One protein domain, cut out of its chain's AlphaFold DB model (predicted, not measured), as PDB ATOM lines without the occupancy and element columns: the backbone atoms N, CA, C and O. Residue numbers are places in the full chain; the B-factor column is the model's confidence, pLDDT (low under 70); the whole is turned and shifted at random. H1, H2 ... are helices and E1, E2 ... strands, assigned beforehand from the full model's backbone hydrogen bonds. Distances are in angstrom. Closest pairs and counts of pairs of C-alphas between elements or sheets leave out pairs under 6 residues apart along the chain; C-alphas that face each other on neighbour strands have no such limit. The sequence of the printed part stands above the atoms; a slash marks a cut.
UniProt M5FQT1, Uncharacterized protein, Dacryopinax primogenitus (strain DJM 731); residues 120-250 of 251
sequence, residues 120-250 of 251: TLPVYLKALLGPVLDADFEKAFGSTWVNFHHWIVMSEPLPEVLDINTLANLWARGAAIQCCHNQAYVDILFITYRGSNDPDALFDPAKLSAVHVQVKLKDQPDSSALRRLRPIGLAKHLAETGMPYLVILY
ATOM      1  N   THR A 120     177.907 131.062  96.183       95.44
ATOM      2  CA  THR A 120     176.860 131.681  96.997       95.44
ATOM      3  C   THR A 120     176.858 133.202  96.825       95.44
ATOM      4  O   THR A 120     177.887 133.829  96.561       95.44
ATOM      5  N   LEU A 121     175.688 133.819  96.987       94.88
ATOM      6  CA  LEU A 121     175.494 135.260  96.883       94.88
ATOM      7  C   LEU A 121     176.375 136.034  97.882       94.88
ATOM      8  O   LEU A 121     176.980 137.019  97.463       94.88
ATOM      9  N   PRO A 122     176.551 135.602  99.150       95.19
ATOM     10  CA  PRO A 122     177.502 136.253 100.049       95.19
ATOM     11  C   PRO A 122     178.954 136.181  99.564       95.19
ATOM     12  O   PRO A 122     179.668 137.176  99.654       95.19
ATOM     13  N   VAL A 123     179.395 135.042  99.016       94.88
ATOM     14  CA  VAL A 123     180.755 134.893  98.463       94.88
ATOM     15  C   VAL A 123     180.962 135.845  97.284       94.88
ATOM     16  O   VAL A 123     181.951 136.577  97.246       94.88
ATOM     17  N   TYR A 124     179.986 135.917  96.377       94.44
ATOM     18  CA  TYR A 124     179.996 136.873  95.271       94.44
ATOM     19  C   TYR A 124     180.084 138.328  95.753       94.44
ATOM     20  O   TYR A 124     180.944 139.088  95.307       94.44
ATOM     21  N   LEU A 125     179.213 138.726  96.685       92.75
ATOM     22  CA  LEU A 125     179.148 140.105  97.161       92.75
ATOM     23  C   LEU A 125     180.378 140.509  97.974       92.75
ATOM     24  O   LEU A 125     180.792 141.660  97.884       92.75
ATOM     25  N   LYS A 126     181.012 139.584  98.704       92.81
ATOM     26  CA  LYS A 126     182.300 139.846  99.364       92.81
ATOM     27  C   LYS A 126     183.411 140.126  98.360       92.81
ATOM     28  O   LYS A 126     184.224 141.014  98.593       92.81
ATOM     29  N   ALA A 127     183.441 139.408  97.238       90.00
ATOM     30  CA  ALA A 127     184.394 139.699  96.171       90.00
ATOM     31  C   ALA A 127     184.108 141.050  95.493       90.00
ATOM     32  O   ALA A 127     185.037 141.730  95.066       90.00
ATOM     33  N   LEU A 128     182.833 141.438  95.395       87.88
ATOM     34  CA  LEU A 128     182.396 142.679  94.749       87.88
ATOM     35  C   LEU A 128     182.586 143.926  95.628       87.88
ATOM     36  O   LEU A 128     183.000 144.969  95.130       87.88
ATOM     37  N   LEU A 129     182.252 143.833  96.917       87.06
ATOM     38  CA  LEU A 129     182.149 144.966  97.848       87.06
ATOM     39  C   LEU A 129     183.212 144.945  98.957       87.06
ATOM     40  O   LEU A 129     183.345 145.916  99.698       87.06
ATOM     41  N   GLY A 130     183.954 143.844  99.100       85.75
ATOM     42  CA  GLY A 130     184.814 143.586 100.253       85.75
ATOM     43  C   GLY A 130     184.060 142.965 101.442       85.75
ATOM     44  O   GLY A 130     182.877 142.629 101.339       85.75
ATOM     45  N   PRO A 131     184.729 142.780 102.596       86.25
ATOM     46  CA  PRO A 131     184.173 142.107 103.775       86.25
ATOM     47  C   PRO A 131     183.229 143.025 104.575       86.25
ATOM     48  O   PRO A 131     183.471 143.316 105.743       86.25
ATOM     49  N   VAL A 132     182.168 143.512 103.929       86.88
ATOM     50  CA  VAL A 132     181.222 144.498 104.487       86.88
ATOM     51  C   VAL A 132     179.857 143.908 104.851       86.88
ATOM     52  O   VAL A 132     178.991 144.630 105.337       86.88
ATOM     53  N   LEU A 133     179.639 142.615 104.592       88.69
ATOM     54  CA  LEU A 133     178.368 141.941 104.871       88.69
ATOM     55  C   LEU A 133     178.260 141.583 106.356       88.69
ATOM     56  O   LEU A 133     179.219 141.080 106.942       88.69
ATOM     57  N   ASP A 134     177.088 141.813 106.944       91.06
ATOM     58  CA  ASP A 134     176.798 141.424 108.323       91.06
ATOM     59  C   ASP A 134     176.323 139.962 108.444       91.06
ATOM     60  O   ASP A 134     176.003 139.281 107.463       91.06
ATOM     61  N   ALA A 135     176.292 139.465 109.682       91.06
ATOM     62  CA  ALA A 135     175.924 138.083 109.982       91.06
ATOM     63  C   ALA A 135     174.458 137.759 109.640       91.06
ATOM     64  O   ALA A 135     174.150 136.620 109.280       91.06
ATOM     65  N   ASP A 136     173.556 138.740 109.730       90.75
ATOM     66  CA  ASP A 136     172.139 138.547 109.421       90.75
ATOM     67  C   ASP A 136     171.936 138.362 107.914       90.75
ATOM     68  O   ASP A 136     171.194 137.470 107.488       90.75
ATOM     69  N   PHE A 137     172.659 139.131 107.098       90.00
ATOM     70  CA  PHE A 137     172.697 138.977 105.651       90.00
ATOM     71  C   PHE A 137     173.251 137.608 105.252       90.00
ATOM     72  O   PHE A 137     172.644 136.897 104.446       90.00
ATOM     73  N   GLU A 138     174.381 137.201 105.834       91.38
ATOM     74  CA  GLU A 138     174.977 135.889 105.567       91.38
ATOM     75  C   GLU A 138     174.034 134.747 105.935       91.38
ATOM     76  O   GLU A 138     173.892 133.788 105.175       91.38
ATOM     77  N   LYS A 139     173.320 134.871 107.055       91.06
ATOM     78  CA  LYS A 139     172.305 133.899 107.462       91.06
ATOM     79  C   LYS A 139     171.123 133.864 106.492       91.06
ATOM     80  O   LYS A 139     170.646 132.783 106.153       91.06
ATOM     81  N   ALA A 140     170.646 135.021 106.034       89.81
ATOM     82  CA  ALA A 140     169.500 135.112 105.132       89.81
ATOM     83  C   ALA A 140     169.804 134.557 103.728       89.81
ATOM     84  O   ALA A 140     168.963 133.871 103.137       89.81
ATOM     85  N   PHE A 141     171.007 134.822 103.209       92.88
ATOM     86  CA  PHE A 141     171.388 134.534 101.823       92.88
ATOM     87  C   PHE A 141     172.447 133.436 101.660       92.88
ATOM     88  O   PHE A 141     172.802 133.115 100.528       92.88
ATOM     89  N   GLY A 142     172.917 132.807 102.740       92.69
ATOM     90  CA  GLY A 142     173.982 131.793 102.710       92.69
ATOM     91  C   GLY A 142     173.708 130.589 101.805       92.69
ATOM     92  O   GLY A 142     174.640 130.016 101.254       92.69
ATOM     93  N   SER A 143     172.435 130.252 101.587       92.38
ATOM     94  CA  SER A 143     171.979 129.188 100.678       92.38
ATOM     95  C   SER A 143     171.477 129.697  99.320       92.38
ATOM     96  O   SER A 143     170.727 129.006  98.635       92.38
ATOM     97  N   THR A 144     171.829 130.926  98.941       95.38
ATOM     98  CA  THR A 144     171.426 131.536  97.667       95.38
ATOM     99  C   THR A 144     172.578 131.456  96.682       95.38
ATOM    100  O   THR A 144     173.633 132.023  96.934       95.38
ATOM    101  N   TRP A 145     172.381 130.773  95.563       95.62
ATOM    102  CA  TRP A 145     173.382 130.529  94.530       95.62
ATOM    103  C   TRP A 145     173.316 131.555  93.402       95.62
ATOM    104  O   TRP A 145     172.243 132.060  93.074       95.62
ATOM    105  N   VAL A 146     174.466 131.814  92.782       95.06
ATOM    106  CA  VAL A 146     174.682 132.688  91.624       95.06
ATOM    107  C   VAL A 146     175.513 131.927  90.589       95.06
ATOM    108  O   VAL A 146     176.576 131.393  90.917       95.06
ATOM    109  N   ASN A 147     175.078 131.900  89.325       91.81
ATOM    110  CA  ASN A 147     175.730 131.094  88.284       91.81
ATOM    111  C   ASN A 147     175.990 131.811  86.943       91.81
ATOM    112  O   ASN A 147     176.392 131.161  85.982       91.81
ATOM    113  N   PHE A 148     175.794 133.130  86.856       91.00
ATOM    114  CA  PHE A 148     175.989 133.828  85.584       91.00
ATOM    115  C   PHE A 148     177.471 133.947  85.184       91.00
ATOM    116  O   PHE A 148     178.347 134.082  86.038       91.00
ATOM    117  N   HIS A 149     177.732 133.937  83.877       84.94
ATOM    118  CA  HIS A 149     179.067 134.107  83.280       84.94
ATOM    119  C   HIS A 149     179.066 134.983  82.016       84.94
ATOM    120  O   HIS A 149     180.123 135.264  81.453       84.94
ATOM    121  N   HIS A 150     177.895 135.412  81.540       81.12
ATOM    122  CA  HIS A 150     177.768 136.282  80.372       81.12
ATOM    123  C   HIS A 150     176.514 137.158  80.448       81.12
ATOM    124  O   HIS A 150     175.662 136.974  81.322       81.12
ATOM    125  N   TRP A 151     176.409 138.104  79.511       83.12
ATOM    126  CA  TRP A 151     175.342 139.098  79.450       83.12
ATOM    127  C   TRP A 151     174.501 138.945  78.182       83.12
ATOM    128  O   TRP A 151     175.037 138.831  77.082       83.12
ATOM    129  N   ILE A 152     173.185 139.026  78.335       82.12
ATOM    130  CA  ILE A 152     172.211 139.216  77.264       82.12
ATOM    131  C   ILE A 152     171.781 140.675  77.303       82.12
ATOM    132  O   ILE A 152     171.295 141.145  78.328       82.12
ATOM    133  N   VAL A 153     171.954 141.392  76.196       81.62
ATOM    134  CA  VAL A 153     171.502 142.781  76.075       81.62
ATOM    135  C   VAL A 153     170.117 142.790  75.446       81.62
ATOM    136  O   VAL A 153     169.915 142.227  74.370       81.62
ATOM    137  N   MET A 154     169.163 143.413  76.126       80.50
ATOM    138  CA  MET A 154     167.794 143.546  75.649       80.50
ATOM    139  C   MET A 154     167.658 144.768  74.737       80.50
ATOM    140  O   MET A 154     168.069 145.870  75.095       80.50
ATOM    141  N   SER A 155     167.045 144.580  73.569       76.06
ATOM    142  CA  SER A 155     166.665 145.672  72.660       76.06
ATOM    143  C   SER A 155     165.348 146.343  73.059       76.06
ATOM    144  O   SER A 155     165.093 147.483  72.683       76.06
ATOM    145  N   GLU A 156     164.519 145.635  73.824       81.00
ATOM    146  CA  GLU A 156     163.205 146.071  74.292       81.00
ATOM    147  C   GLU A 156     163.156 146.068  75.825       81.00
ATOM    148  O   GLU A 156     163.925 145.332  76.456       81.00
ATOM    149  N   PRO A 157     162.263 146.860  76.445       82.62
ATOM    150  CA  PRO A 157     162.091 146.837  77.889       82.62
ATOM    151  C   PRO A 157     161.731 145.443  78.406       82.62
ATOM    152  O   PRO A 157     161.022 144.679  77.749       82.62
ATOM    153  N   LEU A 158     162.182 145.131  79.621       80.88
ATOM    154  CA  LEU A 158     161.722 143.968  80.359       80.88
ATOM    155  C   LEU A 158     160.192 144.004  80.466       80.88
ATOM    156  O   LEU A 158     159.618 145.067  80.731       80.88
ATOM    157  N   PRO A 159     159.526 142.852  80.296       79.94
ATOM    158  CA  PRO A 159     158.093 142.777  80.510       79.94
ATOM    159  C   PRO A 159     157.765 143.127  81.965       79.94
ATOM    160  O   PRO A 159     158.551 142.866  82.878       79.94
ATOM    161  N   GLU A 160     156.567 143.668  82.198       73.81
ATOM    162  CA  GLU A 160     156.093 143.964  83.558       73.81
ATOM    163  C   GLU A 160     156.067 142.721  84.457       73.81
ATOM    164  O   GLU A 160     156.180 142.842  85.678       73.81
ATOM    165  N   VAL A 161     155.939 141.533  83.852       74.56
ATOM    166  CA  VAL A 161     155.999 140.225  84.506       74.56
ATOM    167  C   VAL A 161     157.079 139.378  83.842       74.56
ATOM    168  O   VAL A 161     156.998 139.078  82.653       74.56
ATOM    169  N   LEU A 162     158.069 138.967  84.633       79.19
ATOM    170  CA  LEU A 162     159.077 137.983  84.253       79.19
ATOM    171  C   LEU A 162     158.587 136.625  84.737       79.19
ATOM    172  O   LEU A 162     158.533 136.368  85.939       79.19
ATOM    173  N   ASP A 163     158.184 135.767  83.807       83.38
ATOM    174  CA  ASP A 163     157.696 134.443  84.168       83.38
ATOM    175  C   ASP A 163     158.837 133.524  84.644       83.38
ATOM    176  O   ASP A 163     160.017 133.708  84.327       83.38
ATOM    177  N   ILE A 164     158.466 132.496  85.407       86.56
ATOM    178  CA  ILE A 164     159.425 131.583  86.032       86.56
ATOM    179  C   ILE A 164     160.212 130.745  85.014       86.56
ATOM    180  O   ILE A 164     161.356 130.384  85.284       86.56
ATOM    181  N   ASN A 165     159.649 130.475  83.830       85.00
ATOM    182  CA  ASN A 165     160.345 129.746  82.770       85.00
ATOM    183  C   ASN A 165     161.438 130.620  82.155       85.00
ATOM    184  O   ASN A 165     162.524 130.129  81.855       85.00
ATOM    185  N   THR A 166     161.190 131.923  82.015       86.25
ATOM    186  CA  THR A 166     162.211 132.882  81.588       86.25
ATOM    187  C   THR A 166     163.372 132.915  82.585       86.25
ATOM    188  O   THR A 166     164.528 132.801  82.171       86.25
ATOM    189  N   LEU A 167     163.098 132.969  83.896       89.19
ATOM    190  CA  LEU A 167     164.153 132.883  84.917       89.19
ATOM    191  C   LEU A 167     164.904 131.545  84.863       89.19
ATOM    192  O   LEU A 167     166.130 131.528  84.951       89.19
ATOM    193  N   ALA A 168     164.185 130.433  84.690       87.25
ATOM    194  CA  ALA A 168     164.776 129.100  84.606       87.25
ATOM    195  C   ALA A 168     165.703 128.969  83.393       87.25
ATOM    196  O   ALA A 168     166.804 128.435  83.512       87.25
ATOM    197  N   ASN A 169     165.301 129.519  82.246       85.94
ATOM    198  CA  ASN A 169     166.114 129.542  81.035       85.94
ATOM    199  C   ASN A 169     167.384 130.382  81.209       85.94
ATOM    200  O   ASN A 169     168.458 129.973  80.771       85.94
ATOM    201  N   LEU A 170     167.281 131.550  81.849       88.69
ATOM    202  CA  LEU A 170     168.440 132.396  82.142       88.69
ATOM    203  C   LEU A 170     169.401 131.706  83.118       88.69
ATOM    204  O   LEU A 170     170.607 131.696  82.876       88.69
ATOM    205  N   TRP A 171     168.867 131.066  84.164       90.06
ATOM    206  CA  TRP A 171     169.642 130.267  85.114       90.06
ATOM    207  C   TRP A 171     170.362 129.108  84.426       90.06
ATOM    208  O   TRP A 171     171.577 128.997  84.539       90.06
ATOM    209  N   ALA A 172     169.650 128.276  83.663       85.81
ATOM    210  CA  ALA A 172     170.230 127.118  82.981       85.81
ATOM    211  C   ALA A 172     171.363 127.504  82.017       85.81
ATOM    212  O   ALA A 172     172.298 126.736  81.808       85.81
ATOM    213  N   ARG A 173     171.292 128.711  81.447       83.31
ATOM    214  CA  ARG A 173     172.304 129.243  80.531       83.31
ATOM    215  C   ARG A 173     173.450 129.971  81.231       83.31
ATOM    216  O   ARG A 173     174.396 130.332  80.544       83.31
ATOM    217  N   GLY A 174     173.354 130.259  82.530       86.88
ATOM    218  CA  GLY A 174     174.297 131.147  83.217       86.88
ATOM    219  C   GLY A 174     174.291 132.566  82.632       86.88
ATOM    220  O   GLY A 174     175.343 133.196  82.478       86.88
ATOM    221  N   ALA A 175     173.111 133.063  82.259       86.69
ATOM    222  CA  ALA A 175     172.929 134.362  81.625       86.69
ATOM    223  C   ALA A 175     172.426 135.416  82.617       86.69
ATOM    224  O   ALA A 175     171.442 135.209  83.330       86.69
ATOM    225  N   ALA A 176     173.064 136.581  82.604       90.69
ATOM    226  CA  ALA A 176     172.537 137.800  83.197       90.69
ATOM    227  C   ALA A 176     171.990 138.728  82.099       90.69
ATOM    228  O   ALA A 176     172.372 138.619  80.937       90.69
ATOM    229  N   ILE A 177     171.092 139.639  82.452       89.06
ATOM    230  CA  ILE A 177     170.461 140.599  81.549       89.06
ATOM    231  C   ILE A 177     171.049 141.990  81.774       89.06
ATOM    232  O   ILE A 177     171.129 142.469  82.904       89.06
ATOM    233  N   GLN A 178     171.382 142.657  80.676       87.25
ATOM    234  CA  GLN A 178     171.442 144.106  80.584       87.25
ATOM    235  C   GLN A 178     170.154 144.591  79.913       87.25
ATOM    236  O   GLN A 178     169.781 144.120  78.837       87.25
ATOM    237  N   CYS A 179     169.464 145.516  80.561       86.19
ATOM    238  CA  CYS A 179     168.206 146.064  80.080       86.19
ATOM    239  C   CYS A 179     168.435 147.053  78.931       86.19
ATOM    240  O   CYS A 179     169.554 147.525  78.716       86.19
ATOM    241  N   CYS A 180     167.372 147.368  78.189       81.88
ATOM    242  CA  CYS A 180     167.462 148.347  77.114       81.88
ATOM    243  C   CYS A 180     167.746 149.753  77.663       81.88
ATOM    244  O   CYS A 180     167.445 150.077  78.818       81.88
ATOM    245  N   HIS A 181     168.276 150.621  76.804       71.56
ATOM    246  CA  HIS A 181     168.557 152.002  77.174       71.56
ATOM    247  C   HIS A 181     167.283 152.724  77.650       71.56
ATOM    248  O   HIS A 181     166.196 152.514  77.110       71.56
ATOM    249  N   ASN A 182     167.418 153.587  78.663       68.56
ATOM    250  CA  ASN A 182     166.316 154.312  79.312       68.56
ATOM    251  C   ASN A 182     165.219 153.438  79.952       68.56
ATOM    252  O   ASN A 182     164.144 153.960  80.264       68.56
ATOM    253  N   GLN A 183     165.464 152.147  80.201       76.31
ATOM    254  CA  GLN A 183     164.537 151.364  81.010       76.31
ATOM    255  C   GLN A 183     164.401 151.972  82.411       76.31
ATOM    256  O   GLN A 183     165.370 152.370  83.063       76.31
ATOM    257  N   ALA A 184     163.165 152.047  82.892       69.75
ATOM    258  CA  ALA A 184     162.907 152.583  84.210       69.75
ATOM    259  C   ALA A 184     163.410 151.618  85.301       69.75
ATOM    260  O   ALA A 184     163.089 150.433  85.309       69.75
ATOM    261  N   TYR A 185     164.143 152.173  86.268       74.69
ATOM    262  CA  TYR A 185     164.484 151.573  87.569       74.69
ATOM    263  C   TYR A 185     165.489 150.415  87.588       74.69
ATOM    264  O   TYR A 185     166.202 150.304  88.578       74.69
ATOM    265  N   VAL A 186     165.593 149.602  86.541       82.81
ATOM    266  CA  VAL A 186     166.500 148.444  86.499       82.81
ATOM    267  C   VAL A 186     167.320 148.497  85.223       82.81
ATOM    268  O   VAL A 186     166.751 148.484  84.133       82.81
ATOM    269  N   ASP A 187     168.640 148.520  85.385       82.50
ATOM    270  CA  ASP A 187     169.592 148.517  84.273       82.50
ATOM    271  C   ASP A 187     170.141 147.104  84.038       82.50
ATOM    272  O   ASP A 187     170.421 146.711  82.907       82.50
ATOM    273  N   ILE A 188     170.275 146.308  85.102       88.56
ATOM    274  CA  ILE A 188     170.888 144.980  85.074       88.56
ATOM    275  C   ILE A 188     170.098 144.006  85.963       88.56
ATOM    276  O   ILE A 188     169.597 144.376  87.025       88.56
ATOM    277  N   LEU A 189     170.014 142.742  85.547       90.56
ATOM    278  CA  LEU A 189     169.355 141.667  86.287       90.56
ATOM    279  C   LEU A 189     170.162 140.367  86.191       90.56
ATOM    280  O   LEU A 189     170.614 140.000  85.115       90.56
ATOM    281  N   PHE A 190     170.321 139.630  87.289       92.81
ATOM    282  CA  PHE A 190     170.887 138.275  87.248       92.81
ATOM    283  C   PHE A 190     170.159 137.331  88.199       92.81
ATOM    284  O   PHE A 190     169.620 137.747  89.225       92.81
ATOM    285  N   ILE A 191     170.121 136.052  87.828       93.75
ATOM    286  CA  ILE A 191     169.288 135.054  88.499       93.75
ATOM    287  C   ILE A 191     170.004 134.478  89.716       93.75
ATOM    288  O   ILE A 191     171.221 134.282  89.721       93.75
ATOM    289  N   THR A 192     169.214 134.190  90.742       95.00
ATOM    290  CA  THR A 192     169.633 133.477  91.946       95.00
ATOM    291  C   THR A 192     168.762 132.258  92.173       95.00
ATOM    292  O   THR A 192     167.584 132.261  91.815       95.00
ATOM    293  N   TYR A 193     169.317 131.239  92.818       95.19
ATOM    294  CA  TYR A 193     168.612 129.993  93.105       95.19
ATOM    295  C   TYR A 193     168.815 129.576  94.559       95.19
ATOM    296  O   TYR A 193     169.935 129.619  95.053       95.19
ATOM    297  N   ARG A 194     167.754 129.161  95.257       94.25
ATOM    298  CA  ARG A 194     167.836 128.693  96.660       94.25
ATOM    299  C   ARG A 194     167.687 127.180  96.830       94.25
ATOM    300  O   ARG A 194     167.572 126.695  97.954       94.25
ATOM    301  N   GLY A 195     167.616 126.426  95.735       90.81
ATOM    302  CA  GLY A 195     167.633 124.968  95.813       90.81
ATOM    303  C   GLY A 195     169.031 124.412  96.071       90.81
ATOM    304  O   GLY A 195     170.005 125.151  96.206       90.81
ATOM    305  N   SER A 196     169.118 123.086  96.160       88.75
ATOM    306  CA  SER A 196     170.407 122.407  96.295       88.75
ATOM    307  C   SER A 196     171.224 122.563  95.008       88.75
ATOM    308  O   SER A 196     170.659 122.515  93.918       88.75
ATOM    309  N   ASN A 197     172.538 122.745  95.150       81.75
ATOM    310  CA  ASN A 197     173.503 122.751  94.045       81.75
ATOM    311  C   ASN A 197     174.203 121.383  93.892       81.75
ATOM    312  O   ASN A 197     175.245 121.283  93.251       81.75
ATOM    313  N   ASP A 198     173.653 120.346  94.527       85.50
ATOM    314  CA  ASP A 198     174.043 118.950  94.328       85.50
ATOM    315  C   ASP A 198     173.702 118.516  92.884       85.50
ATOM    316  O   ASP A 198     172.577 118.783  92.446       85.50
ATOM    317  N   PRO A 199     174.630 117.878  92.141       77.38
ATOM    318  CA  PRO A 199     174.386 117.387  90.782       77.38
ATOM    319  C   PRO A 199     173.152 116.489  90.631       77.38
ATOM    320  O   PRO A 199     172.532 116.499  89.568       77.38
ATOM    321  N   ASP A 200     172.787 115.749  91.679       85.19
ATOM    322  CA  ASP A 200     171.662 114.809  91.668       85.19
ATOM    323  C   ASP A 200     170.354 115.437  92.184       85.19
ATOM    324  O   ASP A 200     169.292 114.805  92.176       85.19
ATOM    325  N   ALA A 201     170.392 116.692  92.645       89.62
ATOM    326  CA  ALA A 201     169.198 117.369  93.124       89.62
ATOM    327  C   ALA A 201     168.258 117.756  91.978       89.62
ATOM    328  O   ALA A 201     168.655 118.324  90.959       89.62
ATOM    329  N   LEU A 202     166.960 117.540  92.197       90.88
ATOM    330  CA  LEU A 202     165.933 118.015  91.277       90.88
ATOM    331  C   LEU A 202     165.890 119.547  91.267       90.88
ATOM    332  O   LEU A 202     165.792 120.200  92.312       90.88
ATOM    333  N   PHE A 203     165.926 120.110  90.062       91.31
ATOM    334  CA  PHE A 203     165.742 121.535  89.844       91.31
ATOM    335  C   PHE A 203     164.294 121.941  90.139       91.31
ATOM    336  O   PHE A 203     163.357 121.370  89.584       91.31
ATOM    337  N   ASP A 204     164.120 122.948  90.993       92.19
ATOM    338  CA  ASP A 204     162.812 123.483  91.370       92.19
ATOM    339  C   ASP A 204     162.704 124.959  90.958       92.19
ATOM    340  O   ASP A 204     163.206 125.833  91.674       92.19
ATOM    341  N   PRO A 205     162.036 125.275  89.832       89.50
ATOM    342  CA  PRO A 205     161.884 126.649  89.365       89.50
ATOM    343  C   PRO A 205     161.287 127.588  90.417       89.50
ATOM    344  O   PRO A 205     161.621 128.769  90.421       89.50
ATOM    345  N   ALA A 206     160.470 127.094  91.357       90.31
ATOM    346  CA  ALA A 206     159.871 127.927  92.397       90.31
ATOM    347  C   ALA A 206     160.910 128.549  93.349       90.31
ATOM    348  O   ALA A 206     160.613 129.529  94.028       90.31
ATOM    349  N   LYS A 207     162.141 128.020  93.373       92.81
ATOM    350  CA  LYS A 207     163.261 128.532  94.179       92.81
ATOM    351  C   LYS A 207     164.137 129.546  93.441       92.81
ATOM    352  O   LYS A 207     165.206 129.902  93.945       92.81
ATOM    353  N   LEU A 208     163.726 129.986  92.251       92.44
ATOM    354  CA  LEU A 208     164.394 131.051  91.508       92.44
ATOM    355  C   LEU A 208     163.952 132.429  92.001       92.44
ATOM    356  O   LEU A 208     162.777 132.681  92.256       92.44
ATOM    357  N   SER A 209     164.910 133.340  92.069       91.94
ATOM    358  CA  SER A 209     164.714 134.768  92.311       91.94
ATOM    359  C   SER A 209     165.724 135.546  91.461       91.94
ATOM    360  O   SER A 209     166.509 134.945  90.728       91.94
ATOM    361  N   ALA A 210     165.747 136.870  91.548       90.81
ATOM    362  CA  ALA A 210     166.715 137.681  90.824       90.81
ATOM    363  C   ALA A 210     167.233 138.847  91.664       90.81
ATOM    364  O   ALA A 210     166.505 139.447  92.463       90.81
ATOM    365  N   VAL A 211     168.491 139.203  91.426       90.12
ATOM    366  CA  VAL A 211     169.074 140.457  91.898       90.12
ATOM    367  C   VAL A 211     168.842 141.519  90.838       90.12
ATOM    368  O   VAL A 211     169.145 141.312  89.663       90.12
ATOM    369  N   HIS A 212     168.319 142.660  91.275       88.19
ATOM    370  CA  HIS A 212     168.082 143.815  90.419       88.19
ATOM    371  C   HIS A 212     169.142 144.865  90.705       88.19
ATOM    372  O   HIS A 212     169.372 145.227  91.861       88.19
ATOM    373  N   VAL A 213     169.784 145.354  89.654       86.44
ATOM    374  CA  VAL A 213     170.868 146.320  89.759       86.44
ATOM    375  C   VAL A 213     170.523 147.557  88.946       86.44
ATOM    376  O   VAL A 213     170.068 147.482  87.802       86.44
ATOM    377  N   GLN A 214     170.758 148.707  89.558       83.62
ATOM    378  CA  GLN A 214     170.692 150.000  88.907       83.62
ATOM    379  C   GLN A 214     172.057 150.663  88.976       83.62
ATOM    380  O   GLN A 214     172.700 150.681  90.025       83.62
ATOM    381  N   VAL A 215     172.476 151.222  87.850       77.06
ATOM    382  CA  VAL A 215     173.735 151.928  87.686       77.06
ATOM    383  C   VAL A 215     173.396 153.369  87.360       77.06
ATOM    384  O   VAL A 215     172.816 153.692  86.323       77.06
ATOM    385  N   LYS A 216     173.740 154.267  88.274       71.44
ATOM    386  CA  LYS A 216     173.702 155.704  88.042       71.44
ATOM    387  C   LYS A 216     175.128 156.211  87.998       71.44
ATOM    388  O   LYS A 216     175.983 155.722  88.711       71.44
ATOM    389  N   LEU A 217     175.359 157.179  87.119       65.69
ATOM    390  CA  LEU A 217     176.572 157.979  87.110       65.69
ATOM    391  C   LEU A 217     176.216 159.302  87.788       65.69
ATOM    392  O   LEU A 217     175.755 160.229  87.115       65.69
ATOM    393  N   LYS A 218     176.297 159.351  89.122       62.69
ATOM    394  CA  LYS A 218     175.952 160.551  89.896       62.69
ATOM    395  C   LYS A 218     176.953 160.766  91.022       62.69
ATOM    396  O   LYS A 218     177.157 159.889  91.843       62.69
ATOM    397  N   ASP A 219     177.443 161.997  91.152       54.28
ATOM    398  CA  ASP A 219     178.368 162.381  92.231       54.28
ATOM    399  C   ASP A 219     177.767 162.229  93.644       54.28
ATOM    400  O   ASP A 219     178.496 162.243  94.635       54.28
ATOM    401  N   GLN A 220     176.439 162.104  93.760       55.69
ATOM    402  CA  GLN A 220     175.743 161.858  95.023       55.69
ATOM    403  C   GLN A 220     174.707 160.729  94.902       55.69
ATOM    404  O   GLN A 220     174.015 160.641  93.879       55.69
ATOM    405  N   PRO A 221     174.520 159.921  95.967       58.78
ATOM    406  CA  PRO A 221     173.531 158.855  95.979       58.78
ATOM    407  C   PRO A 221     172.103 159.349  95.728       58.78
ATOM    408  O   PRO A 221     171.584 160.214  96.437       58.78
ATOM    409  N   ASP A 222     171.420 158.752  94.748       67.00
ATOM    410  CA  ASP A 222     170.023 159.069  94.448       67.00
ATOM    411  C   ASP A 222     169.071 158.277  95.356       67.00
ATOM    412  O   ASP A 222     168.583 157.193  95.029       67.00
ATOM    413  N   SER A 223     168.781 158.854  96.520       64.94
ATOM    414  CA  SER A 223     167.835 158.296  97.495       64.94
ATOM    415  C   SER A 223     166.409 158.123  96.948       64.94
ATOM    416  O   SER A 223     165.655 157.282  97.446       64.94
ATOM    417  N   SER A 224     166.026 158.865  95.901       66.81
ATOM    418  CA  SER A 224     164.729 158.696  95.236       66.81
ATOM    419  C   SER A 224     164.711 157.472  94.319       66.81
ATOM    420  O   SER A 224     163.693 156.782  94.244       66.81
ATOM    421  N   ALA A 225     165.845 157.157  93.688       62.69
ATOM    422  CA  ALA A 225     166.024 155.964  92.871       62.69
ATOM    423  C   ALA A 225     165.978 154.689  93.730       62.69
ATOM    424  O   ALA A 225     165.221 153.775  93.405       62.69
ATOM    425  N   LEU A 226     166.642 154.689  94.896       61.41
ATOM    426  CA  LEU A 226     166.576 153.601  95.892       61.41
ATOM    427  C   LEU A 226     165.137 153.219  96.264       61.41
ATOM    428  O   LEU A 226     164.798 152.043  96.312       61.41
ATOM    429  N   ARG A 227     164.265 154.208  96.494       64.62
ATOM    430  CA  ARG A 227     162.859 153.974  96.882       64.62
ATOM    431  C   ARG A 227     161.983 153.451  95.743       64.62
ATOM    432  O   ARG A 227     160.890 152.937  95.990       64.62
ATOM    433  N   ARG A 228     162.406 153.655  94.496       69.19
ATOM    434  CA  ARG A 228     161.651 153.260  93.299       69.19
ATOM    435  C   ARG A 228     162.107 151.927  92.732       69.19
ATOM    436  O   ARG A 228     161.364 151.330  91.960       69.19
ATOM    437  N   LEU A 229     163.285 151.460  93.127       68.25
ATOM    438  CA  LEU A 229     163.802 150.174  92.711       68.25
ATOM    439  C   LEU A 229     163.006 149.064  93.404       68.25
ATOM    440  O   LEU A 229     162.876 149.018  94.626       68.25
ATOM    441  N   ARG A 230     162.384 148.214  92.592       69.44
ATOM    442  CA  ARG A 230     161.494 147.132  93.019       69.44
ATOM    443  C   ARG A 230     161.850 145.877  92.229       69.44
ATOM    444  O   ARG A 230     162.392 146.011  91.132       69.44
ATOM    445  N   PRO A 231     161.540 144.677  92.742       65.12
ATOM    446  CA  PRO A 231     161.735 143.439  92.000       65.12
ATOM    447  C   PRO A 231     160.719 143.363  90.848       65.12
ATOM    448  O   PRO A 231     159.611 142.838  91.011       65.12
ATOM    449  N   ILE A 232     161.069 143.966  89.706       67.31
ATOM    450  CA  ILE A 232     160.206 144.054  88.523       67.31
ATOM    451  C   ILE A 232     159.854 142.637  88.074       67.31
ATOM    452  O   ILE A 232     160.711 141.769  87.953       67.31
ATOM    453  N   GLY A 233     158.561 142.395  87.882       63.97
ATOM    454  CA  GLY A 233     158.045 141.118  87.416       63.97
ATOM    455  C   GLY A 233     158.104 139.945  88.389       63.97
ATOM    456  O   GLY A 233     157.565 138.898  88.052       63.97
ATOM    457  N   LEU A 234     158.656 140.113  89.599       71.31
ATOM    458  CA  LEU A 234     158.736 139.045  90.609       71.31
ATOM    459  C   LEU A 234     157.912 139.309  91.871       71.31
ATOM    460  O   LEU A 234     157.855 138.450  92.744       71.31
ATOM    461  N   ALA A 235     157.238 140.456  91.981       76.69
ATOM    462  CA  ALA A 235     156.517 140.837  93.199       76.69
ATOM    463  C   ALA A 235     155.510 139.774  93.681       76.69
ATOM    464  O   ALA A 235     155.485 139.451  94.867       76.69
ATOM    465  N   LYS A 236     154.718 139.197  92.766       76.50
ATOM    466  CA  LYS A 236     153.745 138.144  93.096       76.50
ATOM    467  C   LYS A 236     154.438 136.854  93.551       76.50
ATOM    468  O   LYS A 236     154.107 136.329  94.604       76.50
ATOM    469  N   HIS A 237     155.445 136.406  92.801       77.94
ATOM    470  CA  HIS A 237     156.226 135.205  93.112       77.94
ATOM    471  C   HIS A 237     156.933 135.307  94.469       77.94
ATOM    472  O   HIS A 237     156.874 134.390  95.282       77.94
ATOM    473  N   LEU A 238     157.558 136.449  94.760       78.50
ATOM    474  CA  LEU A 238     158.219 136.693  96.045       78.50
ATOM    475  C   LEU A 238     157.218 136.732  97.206       78.50
ATOM    476  O   LEU A 238     157.524 136.229  98.283       78.50
ATOM    477  N   ALA A 239     156.018 137.284  96.989       79.31
ATOM    478  CA  ALA A 239     154.954 137.277  97.991       79.31
ATOM    479  C   ALA A 239     154.421 135.860  98.269       79.31
ATOM    480  O   ALA A 239     154.160 135.528  99.420       79.31
ATOM    481  N   GLU A 240     154.292 135.023  97.237       81.75
ATOM    482  CA  GLU A 240     153.822 133.635  97.353       81.75
ATOM    483  C   GLU A 240     154.866 132.713  97.999       81.75
ATOM    484  O   GLU A 240     154.520 131.829  98.779       81.75
ATOM    485  N   THR A 241     156.147 132.925  97.697       76.88
ATOM    486  CA  THR A 241     157.246 132.056  98.153       76.88
ATOM    487  C   THR A 241     157.923 132.530  99.438       76.88
ATOM    488  O   THR A 241     158.682 131.774 100.044       76.88
ATOM    489  N   GLY A 242     157.701 133.783  99.850       76.25
ATOM    490  CA  GLY A 242     158.383 134.396 100.993       76.25
ATOM    491  C   GLY A 242     159.899 134.526 100.808       76.25
ATOM    492  O   GLY A 242     160.635 134.660 101.789       76.25
ATOM    493  N   MET A 243     160.397 134.441  99.569       77.38
ATOM    494  CA  MET A 243     161.829 134.512  99.302       77.38
ATOM    495  C   MET A 243     162.370 135.936  99.485       77.38
ATOM    496  O   MET A 243     161.734 136.906  99.063       77.38
ATOM    497  N   PRO A 244     163.573 136.085 100.067       74.81
ATOM    498  CA  PRO A 244     164.243 137.368 100.122       74.81
ATOM    499  C   PRO A 244     164.703 137.767  98.713       74.81
ATOM    500  O   PRO A 244     164.987 136.920  97.861       74.81
ATOM    501  N   TYR A 245     164.797 139.071  98.473       75.19
ATOM    502  CA  TYR A 245     165.321 139.639  97.234       75.19
ATOM    503  C   TYR A 245     166.379 140.691  97.552       75.19
ATOM    504  O   TYR A 245     166.402 141.253  98.648       75.19
ATOM    505  N   LEU A 246     167.257 140.948  96.583       77.06
ATOM    506  CA  LEU A 246     168.311 141.946  96.697       77.06
ATOM    507  C   LEU A 246     168.192 142.972  95.575       77.06
ATOM    508  O   LEU A 246     167.962 142.643  94.408       77.06
ATOM    509  N   VAL A 247     168.399 144.220  95.964       73.81
ATOM    510  CA  VAL A 247     168.487 145.376  95.088       73.81
ATOM    511  C   VAL A 247     169.835 146.039  95.326       73.81
ATOM    512  O   VAL A 247     170.182 146.314  96.472       73.81
ATOM    513  N   ILE A 248     170.578 146.310  94.256       74.25
ATOM    514  CA  ILE A 248     171.870 146.996  94.323       74.25
ATOM    515  C   ILE A 248     171.764 148.308  93.550       74.25
ATOM    516  O   ILE A 248     171.402 148.314  92.375       74.25
ATOM    517  N   LEU A 249     172.102 149.416  94.207       68.12
ATOM    518  CA  LEU A 249     172.296 150.701  93.546       68.12
ATOM    519  C   LEU A 249     173.793 151.025  93.520       68.12
ATOM    520  O   LEU A 249     174.400 151.200  94.573       68.12
ATOM    521  N   TYR A 250     174.350 151.147  92.318       62.88
ATOM    522  CA  TYR A 250     175.642 151.783  92.071       62.88
ATOM    523  C   TYR A 250     175.419 153.254  91.710       62.88
ATOM    524  O   TYR A 250     174.563 153.555  90.874       62.88
TER     525      TYR A 250
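This is residues 120 to 250 of the 251 residues of an uncharacterized protein of Dacryopinax primogenitus (strain DJM 731) (UniProt M5FQT1). One strongly twisted sheet of five strands forms the body, with helix H3 crossing one of its faces and H4 and H5 only grazing it. The pair H1 and H2 lies off the sheet, and a long loop, residues 194 to 207, reaches out beyond the ends of E3 and E4. The printed part has 131 residues, with five named helices and five named strands in the order H1, H2, E1, H3, E2, E3, E4, H4, H5, E5. The sheet is mixed, in the order E1, E2, E3, E4, E5, and the class is mixed, helices and strands. The whole is compact, with a radius of gyration of the C-alphas of 14.7 A and spans of 47 by 35 by 29 A.

H1, residues 121 to 129, begins with C-alpha 121 at (175.494, 135.260, 96.883). H2 is residues 135 to 141, and E1 is residues 150 to 153. H3, residues 164 to 173, is 14.2 A long, and E2 is residues 175 to 178. E3, residues 188 to 193, is 17.2 A long. E4, residues 208 to 215, is 23.2 A long and begins with C-alpha 208 at (164.394, 131.051, 91.508). H4 is residues 223 to 228, and H5 is residues 235 to 241. E5, residues 246 to 250, is 13.1 A long and ends with C-alpha 250 at (175.642, 151.783, 92.071).

E2, E3 and E4 form a meander, each strand the antiparallel neighbour of the one before; E2 and E3 are a hairpin, as are E3 and E4. N 177 and O 189 are 2.7 A apart, and N 192 and O 209 are 2.8 A apart. The edge strands are parallel to their neighbours: N 152 of E1 and O 176 of E2 are 2.8 A apart, and N 248 of E5 and O 212 of E4 are 2.9 A apart. E1, H3, E2 and E4, H4, H5, E5 are strand-helix-strand units, parallel neighbour strands with helices between, each with a right-handed crossover. H3 makes two layers with the sheet, a helix on one face, at a height over the sheet of 7.4 A; it lies over E3 and runs across the strands, at 85 degrees to E3 on the local plane. The closest C-alphas of H3 and E3, those of Trp 171 and Ile 191, are 5.9 A apart. H1 and H2 touch at a steep tilt of 59 degrees, with the closest C-alphas, those of Pro 122 and Glu 138, 6.1 A apart. H1 is only just not on the sheet, with 4 pairs of C-alphas within 10 A. H4 and H5 are apart. Every O i to N i+4 pair is within hydrogen-bond range in H1, H2, H3 and H5; in H4 it is 1 of 2.

The two C-alphas farthest apart, those of Asp 200 and Asp 219, are 48.0 A apart. The printed part has no cut, and the link from E3 to E4 is long. The mean pLDDT of the printed part is 82.4; residues 182, 184, 217 to 233 and 249 to 250 are under 70.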